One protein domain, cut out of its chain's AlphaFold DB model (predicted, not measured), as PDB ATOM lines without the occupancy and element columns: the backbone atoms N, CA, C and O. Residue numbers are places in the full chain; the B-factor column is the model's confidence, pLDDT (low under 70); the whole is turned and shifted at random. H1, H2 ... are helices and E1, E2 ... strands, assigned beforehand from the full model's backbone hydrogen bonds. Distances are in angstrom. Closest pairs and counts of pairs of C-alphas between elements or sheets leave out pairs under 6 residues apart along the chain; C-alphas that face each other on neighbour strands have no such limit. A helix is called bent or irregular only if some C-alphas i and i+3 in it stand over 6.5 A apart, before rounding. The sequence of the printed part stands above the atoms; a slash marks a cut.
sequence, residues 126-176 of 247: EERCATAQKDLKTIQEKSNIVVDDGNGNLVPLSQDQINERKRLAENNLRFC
ATOM      1  N   GLU A 126     162.125 193.028 149.901       76.06
ATOM      2  CA  GLU A 126     162.710 192.030 149.016       76.06
ATOM      3  C   GLU A 126     162.409 192.342 147.545       76.06
ATOM      4  O   GLU A 126     163.301 192.287 146.701       76.06
ATOM      5  N   GLU A 127     161.181 192.755 147.230       77.12
ATOM      6  CA  GLU A 127     160.770 193.132 145.876       77.12
ATOM      7  C   GLU A 127     161.389 194.462 145.420       77.12
ATOM      8  O   GLU A 127     161.821 194.584 144.268       77.12
ATOM      9  N   ARG A 128     161.546 195.437 146.328       77.19
ATOM     10  CA  ARG A 128     162.317 196.666 146.051       77.19
ATOM     11  C   ARG A 128     163.774 196.341 145.746       77.19
ATOM     12  O   ARG A 128     164.359 196.931 144.842       77.19
ATOM     13  N   CYS A 129     164.336 195.367 146.451       80.00
ATOM     14  CA  CYS A 129     165.701 194.907 146.243       80.00
ATOM     15  C   CYS A 129     165.890 194.146 144.936       80.00
ATOM     16  O   CYS A 129     166.846 194.412 144.209       80.00
ATOM     17  N   ALA A 130     164.958 193.255 144.599       81.12
ATOM     18  CA  ALA A 130     164.957 192.552 143.325       81.12
ATOM     19  C   ALA A 130     164.836 193.537 142.149       81.12
ATOM     20  O   ALA A 130     165.568 193.426 141.163       81.12
ATOM     21  N   THR A 131     163.970 194.545 142.284       80.62
ATOM     22  CA  THR A 131     163.794 195.601 141.278       80.62
ATOM     23  C   THR A 131     165.050 196.464 141.153       80.62
ATOM     24  O   THR A 131     165.541 196.661 140.046       80.62
ATOM     25  N   ALA A 132     165.644 196.898 142.268       79.00
ATOM     26  CA  ALA A 132     166.872 197.692 142.271       79.00
ATOM     27  C   ALA A 132     168.069 196.945 141.654       79.00
ATOM     28  O   ALA A 132     168.826 197.528 140.880       79.00
ATOM     29  N   GLN A 133     168.226 195.646 141.930       78.25
ATOM     30  CA  GLN A 133     169.258 194.815 141.297       78.25
ATOM     31  C   GLN A 133     169.035 194.672 139.790       78.25
ATOM     32  O   GLN A 133     169.979 194.787 139.006       78.25
ATOM     33  N   LYS A 134     167.784 194.441 139.375       81.25
ATOM     34  CA  LYS A 134     167.409 194.329 137.961       81.25
ATOM     35  C   LYS A 134     167.656 195.638 137.212       81.25
ATOM     36  O   LYS A 134     168.181 195.607 136.099       81.25
ATOM     37  N   ASP A 135     167.325 196.767 137.826       76.94
ATOM     38  CA  ASP A 135     167.537 198.098 137.263       76.94
ATOM     39  C   ASP A 135     169.030 198.415 137.138       76.94
ATOM     40  O   ASP A 135     169.474 198.790 136.055       76.94
ATOM     41  N   LEU A 136     169.833 198.168 138.182       79.69
ATOM     42  CA  LEU A 136     171.283 198.380 138.136       79.69
ATOM     43  C   LEU A 136     171.944 197.520 137.048       79.69
ATOM     44  O   LEU A 136     172.749 198.023 136.269       79.69
ATOM     45  N   LYS A 137     171.564 196.239 136.955       80.50
ATOM     46  CA  LYS A 137     172.066 195.321 135.926       80.50
ATOM     47  C   LYS A 137     171.694 195.794 134.519       80.50
ATOM     48  O   LYS A 137     172.536 195.809 133.631       80.50
ATOM     49  N   THR A 138     170.451 196.234 134.326       74.44
ATOM     50  CA  THR A 138     169.980 196.730 133.024       74.44
ATOM     51  C   THR A 138     170.701 198.016 132.621       74.44
ATOM     52  O   THR A 138     171.079 198.151 131.462       74.44
ATOM     53  N   ILE A 139     170.941 198.923 133.576       77.69
ATOM     54  CA  ILE A 139     171.687 200.169 133.356       77.69
ATOM     55  C   ILE A 139     173.165 199.903 133.037       77.69
ATOM     56  O   ILE A 139     173.752 200.611 132.225       77.69
ATOM     57  N   GLN A 140     173.774 198.886 133.653       69.69
ATOM     58  CA  GLN A 140     175.174 198.527 133.404       69.69
ATOM     59  C   GLN A 140     175.379 197.792 132.074       69.69
ATOM     60  O   GLN A 140     176.374 198.027 131.395       69.69
ATOM     61  N   GLU A 141     174.460 196.900 131.697       69.69
ATOM     62  CA  GLU A 141     174.606 196.060 130.502       69.69
ATOM     63  C   GLU A 141     174.151 196.754 129.210       69.69
ATOM     64  O   GLU A 141     174.585 196.364 128.125       69.69
ATOM     65  N   LYS A 142     173.259 197.753 129.285       63.78
ATOM     66  CA  LYS A 142     172.642 198.378 128.106       63.78
ATOM     67  C   LYS A 142     172.730 199.899 128.170       63.78
ATOM     68  O   LYS A 142     172.176 200.532 129.058       63.78
ATOM     69  N   SER A 143     173.373 200.484 127.162       56.19
ATOM     70  CA  SER A 143     173.535 201.936 127.002       56.19
ATOM     71  C   SER A 143     172.319 202.642 126.384       56.19
ATOM     72  O   SER A 143     172.236 203.866 126.438       56.19
ATOM     73  N   ASN A 144     171.363 201.895 125.817       56.97
ATOM     74  CA  ASN A 144     170.110 202.420 125.268       56.97
ATOM     75  C   ASN A 144     168.929 201.812 126.046       56.97
ATOM     76  O   ASN A 144     168.501 200.691 125.770       56.97
ATOM     77  N   ILE A 145     168.473 202.512 127.088       60.38
ATOM     78  CA  ILE A 145     167.418 202.038 127.993       60.38
ATOM     79  C   ILE A 145     166.116 202.714 127.600       60.38
ATOM     80  O   ILE A 145     166.019 203.939 127.602       60.38
ATOM     81  N   VAL A 146     165.115 201.907 127.276       60.84
ATOM     82  CA  VAL A 146     163.831 202.378 126.769       60.84
ATOM     83  C   VAL A 146     162.735 201.871 127.702       60.84
ATOM     84  O   VAL A 146     162.758 200.702 128.092       60.84
ATOM     85  N   VAL A 147     161.828 202.753 128.123       60.97
ATOM     86  CA  VAL A 147     160.735 202.442 129.060       60.97
ATOM     87  C   VAL A 147     159.401 202.628 128.354       60.97
ATOM     88  O   VAL A 147     159.227 203.576 127.595       60.97
ATOM     89  N   ASP A 148     158.475 201.707 128.606       53.25
ATOM     90  CA  ASP A 148     157.102 201.804 128.122       53.25
ATOM     91  C   ASP A 148     156.306 202.771 129.010       53.25
ATOM     92  O   ASP A 148     156.242 202.580 130.228       53.25
ATOM     93  N   ASP A 149     155.733 203.822 128.420       51.62
ATOM     94  CA  ASP A 149     154.975 204.856 129.145       51.62
ATOM     95  C   ASP A 149     153.554 204.413 129.560       51.62
ATOM     96  O   ASP A 149     152.796 205.205 130.122       51.62
ATOM     97  N   GLY A 150     153.176 203.154 129.305       56.84
ATOM     98  CA  GLY A 150     151.832 202.630 129.542       56.84
ATOM     99  C   GLY A 150     150.848 202.850 128.386       56.84
ATOM    100  O   GLY A 150     149.769 202.258 128.407       56.84
ATOM    101  N   ASN A 151     151.223 203.618 127.359       49.59
ATOM    102  CA  ASN A 151     150.493 203.789 126.098       49.59
ATOM    103  C   ASN A 151     151.084 202.938 124.957       49.59
ATOM    104  O   ASN A 151     150.697 203.108 123.801       49.59
ATOM    105  N   GLY A 152     152.015 202.022 125.263       53.22
ATOM    106  CA  GLY A 152     152.683 201.174 124.271       53.22
ATOM    107  C   GLY A 152     153.829 201.866 123.525       53.22
ATOM    108  O   GLY A 152     154.301 201.342 122.514       53.22
ATOM    109  N   ASN A 153     154.261 203.044 123.990       51.16
ATOM    110  CA  ASN A 153     155.372 203.785 123.411       51.16
ATOM    111  C   ASN A 153     156.638 203.608 124.248       51.16
ATOM    112  O   ASN A 153     156.699 203.939 125.432       51.16
ATOM    113  N   LEU A 154     157.673 203.127 123.572       60.78
ATOM    114  CA  LEU A 154     159.017 202.942 124.085       60.78
ATOM    115  C   LEU A 154     159.766 204.284 124.030       60.78
ATOM    116  O   LEU A 154     160.291 204.673 122.986       60.78
ATOM    117  N   VAL A 155     159.808 204.995 125.157       62.03
ATOM    118  CA  VAL A 155     160.510 206.279 125.282       62.03
ATOM    119  C   VAL A 155     161.936 206.033 125.785       62.03
ATOM    120  O   VAL A 155     162.108 205.387 126.828       62.03
ATOM    121  N   PRO A 156     162.982 206.492 125.068       62.91
ATOM    122  CA  PRO A 156     164.351 206.376 125.552       62.91
ATOM    123  C   PRO A 156     164.486 207.211 126.824       62.91
ATOM    124  O   PRO A 156     164.176 208.403 126.825       62.91
ATOM    125  N   LEU A 157     164.941 206.588 127.912       63.50
ATOM    126  CA  LEU A 157     165.258 207.327 129.128       63.50
ATOM    127  C   LEU A 157     166.383 208.309 128.802       63.50
ATOM    128  O   LEU A 157     167.425 207.923 128.265       63.50
ATOM    129  N   SER A 158     166.179 209.584 129.131       65.69
ATOM    130  CA  SER A 158     167.256 210.568 129.055       65.69
ATOM    131  C   SER A 158     168.383 210.177 130.019       65.69
ATOM    132  O   SER A 158     168.154 209.490 131.018       65.69
ATOM    133  N   GLN A 159     169.613 210.619 129.746       64.62
ATOM    134  CA  GLN A 159     170.755 210.328 130.624       64.62
ATOM    135  C   GLN A 159     170.502 210.777 132.073       64.62
ATOM    136  O   GLN A 159     170.888 210.078 133.006       64.62
ATOM    137  N   ASP A 160     169.759 211.867 132.277       73.50
ATOM    138  CA  ASP A 160     169.362 212.333 133.608       73.50
ATOM    139  C   ASP A 160     168.420 211.353 134.325       73.50
ATOM    140  O   ASP A 160     168.594 211.080 135.513       73.50
ATOM    141  N   GLN A 161     167.466 210.749 133.609       71.38
ATOM    142  CA  GLN A 161     166.571 209.736 134.176       71.38
ATOM    143  C   GLN A 161     167.298 208.420 134.467       71.38
ATOM    144  O   GLN A 161     167.004 207.760 135.464       71.38
ATOM    145  N   ILE A 162     168.267 208.042 133.627       73.38
ATOM    146  CA  ILE A 162     169.133 206.882 133.870       73.38
ATOM    147  C   ILE A 162     169.970 207.111 135.133       73.38
ATOM    148  O   ILE A 162     170.055 206.220 135.979       73.38
ATOM    149  N   ASN A 163     170.533 208.308 135.297       77.62
ATOM    150  CA  ASN A 163     171.326 208.673 136.468       77.62
ATOM    151  C   ASN A 163     170.488 208.701 137.748       77.62
ATOM    152  O   ASN A 163     170.918 208.155 138.765       77.62
ATOM    153  N   GLU A 164     169.276 209.256 137.707       81.88
ATOM    154  CA  GLU A 164     168.398 209.259 138.879       81.88
ATOM    155  C   GLU A 164     167.921 207.845 139.224       81.88
ATOM    156  O   GLU A 164     167.952 207.444 140.386       81.88
ATOM    157  N   ARG A 165     167.571 207.029 138.224       75.19
ATOM    158  CA  ARG A 165     167.193 205.628 138.447       75.19
ATOM    159  C   ARG A 165     168.358 204.802 138.988       75.19
ATOM    160  O   ARG A 165     168.151 203.971 139.867       75.19
ATOM    161  N   LYS A 166     169.582 205.070 138.529       81.38
ATOM    162  CA  LYS A 166     170.805 204.482 139.082       81.38
ATOM    163  C   LYS A 166     170.996 204.887 140.544       81.38
ATOM    164  O   LYS A 166     171.182 204.013 141.384       81.38
ATOM    165  N   ARG A 167     170.861 206.176 140.869       82.25
ATOM    166  CA  ARG A 167     170.959 206.692 142.244       82.25
ATOM    167  C   ARG A 167     169.913 206.064 143.164       82.25
ATOM    168  O   ARG A 167     170.230 205.672 144.286       82.25
ATOM    169  N   LEU A 168     168.676 205.923 142.686       81.50
ATOM    170  CA  LEU A 168     167.597 205.259 143.414       81.50
ATOM    171  C   LEU A 168     167.870 203.762 143.591       81.50
ATOM    172  O   LEU A 168     167.668 203.240 144.685       81.50
ATOM    173  N   ALA A 169     168.348 203.066 142.560       80.19
ATOM    174  CA  ALA A 169     168.703 201.651 142.646       80.19
ATOM    175  C   ALA A 169     169.852 201.418 143.641       80.19
ATOM    176  O   ALA A 169     169.751 200.544 144.499       80.19
ATOM    177  N   GLU A 170     170.901 202.240 143.596       80.88
ATOM    178  CA  GLU A 170     172.018 202.208 144.545       80.88
ATOM    179  C   GLU A 170     171.558 202.506 145.976       80.88
ATOM    180  O   GLU A 170     171.941 201.802 146.910       80.88
ATOM    181  N   ASN A 171     170.694 203.508 146.165       83.12
ATOM    182  CA  ASN A 171     170.138 203.829 147.475       83.12
ATOM    183  C   ASN A 171     169.305 202.666 148.032       83.12
ATOM    184  O   ASN A 171     169.533 202.255 149.169       83.12
ATOM    185  N   ASN A 172     168.416 202.085 147.223       79.69
ATOM    186  CA  ASN A 172     167.619 200.927 147.623       79.69
ATOM    187  C   ASN A 172     168.509 199.721 147.950       79.69
ATOM    188  O   ASN A 172     168.300 199.087 148.979       79.69
ATOM    189  N   LEU A 173     169.558 199.467 147.158       78.06
ATOM    190  CA  LEU A 173     170.543 198.405 147.396       78.06
ATOM    191  C   LEU A 173     171.245 198.512 148.756       78.06
ATOM    192  O   LEU A 173     171.518 197.482 149.375       78.06
ATOM    193  N   ARG A 174     171.483 199.724 149.277       77.94
ATOM    194  CA  ARG A 174     172.038 199.900 150.636       77.94
ATOM    195  C   ARG A 174     171.115 199.341 151.714       77.94
ATOM    196  O   ARG A 174     171.594 198.839 152.727       77.94
ATOM    197  N   PHE A 175     169.807 199.383 151.482       75.69
ATOM    198  CA  PHE A 175     168.801 198.811 152.372       75.69
ATOM    199  C   PHE A 175     168.485 197.346 152.050       75.69
ATOM    200  O   PHE A 175     167.655 196.753 152.734       75.69
ATOM    201  N   CYS A 176     169.154 196.740 151.068       76.50
ATOM    202  CA  CYS A 176     168.944 195.350 150.656       76.50
ATOM    203  C   CYS A 176     169.839 194.336 151.348       76.50
ATOM    204  O   CYS A 176     169.712 193.141 151.081       76.50
TER     205      CYS A 176
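Overview. This is residues 126 to 176 of the 247 residues of an uncharacterized protein of Cardiobacterium hominis (strain ATCC 15826 / DSM 8339 / NCTC 10426 / 6573) (UniProt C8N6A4). Two helices of 16 residues each, H1 and H2, run opposite ways and cross each other at a slant, packed together near Ala 132 and Ala 169. The two strands E1 and E2 form a small hairpin that makes a little head at one end of the long axis, placed between the two helices along the chain, while the first and last printed residues are near each other at the other end. The printed part has 51 residues, with two named helices and two named strands in the order H1, E1, E2, H2; the sheet has the order E1 - E2 and is antiparallel, and the class is mostly helix. The whole is only just compact, close to loose, with a radius of gyration of the C-alphas of 11.4 A, and its outline is elongated, with spans of 32 by 20 by 17 A.

Arrangement. Start at the first printed residue and follow H1, residues 126 to 141, then look ahead to H2, residues 159 to 174. These two helices touch, with 19 pairs of C-alphas within 8 A. Look for their closest C-alphas at Ala 132 and Ala 169, which are 4.4 A apart. The two helices run opposite ways at a steep tilt of 43 degrees, and their centres are 9.7 A apart. After H1 a tight link of 4 residues leads to E1, residues 146 to 148, and a tight link of 5 residues leads on to E2, residues 154 to 156. E1 and E2 are a hairpin of antiparallel neighbour strands, with an angle of 143 degrees between their N-to-C directions. Among the C-alphas that face each other across this pair are those of Val 146 and Pro 156, 4.2 A apart, and those of Asp 148 and Leu 154, 4.6 A apart. Look at the backbone here: N 147 and O 155 are within hydrogen-bond range at 2.9 A, and N 155 and O 147 are also within range at 2.9 A. H1 and E2 are apart, and E1 and H2 are apart. In both H1 and H2 every O i to N i+4 pair is within hydrogen-bond range.

Along the chain. Find C-alpha 126 at (162.710, 192.030, 149.016); from Glu 126 the helix H1 runs to Glu 141, 22.4 A from first to last C-alpha. Next find C-alpha 146 at (163.831, 202.378, 126.769), where E1 begins; it runs from Val 146 to Asp 148, 6.9 A from first to last C-alpha. E2 runs from Leu 154 to Pro 156, 6.5 A from first to last C-alpha. H2 begins at Gln 159 and runs 22.6 A from first to last C-alpha, ending at Arg 174 with its C-alpha at (172.038, 199.900, 150.636). Neither helix is bent.

Size, cuts and confidence. The two C-alphas farthest apart are those of Asn 151, in the link between E1 and E2, and Arg 174, the last residue of H2; they are 32.9 A apart. The C-alphas of Glu 126 and Cys 176, the first and last printed, are 7.3 A apart. The printed part has no cut, and its three links, H1 to E1, E1 to E2 and E2 to H2, are tight; the last of these has 2 residues. In the B-factor column the mean pLDDT of the printed part is 71.1. Look at residues 140 to 159 there: these 20 residues are under 70, where the model's confidence is low, and they include E1, with a mean of 58, and E2, with a mean of 62. H1 has a mean pLDDT of 77 and H2 of 78.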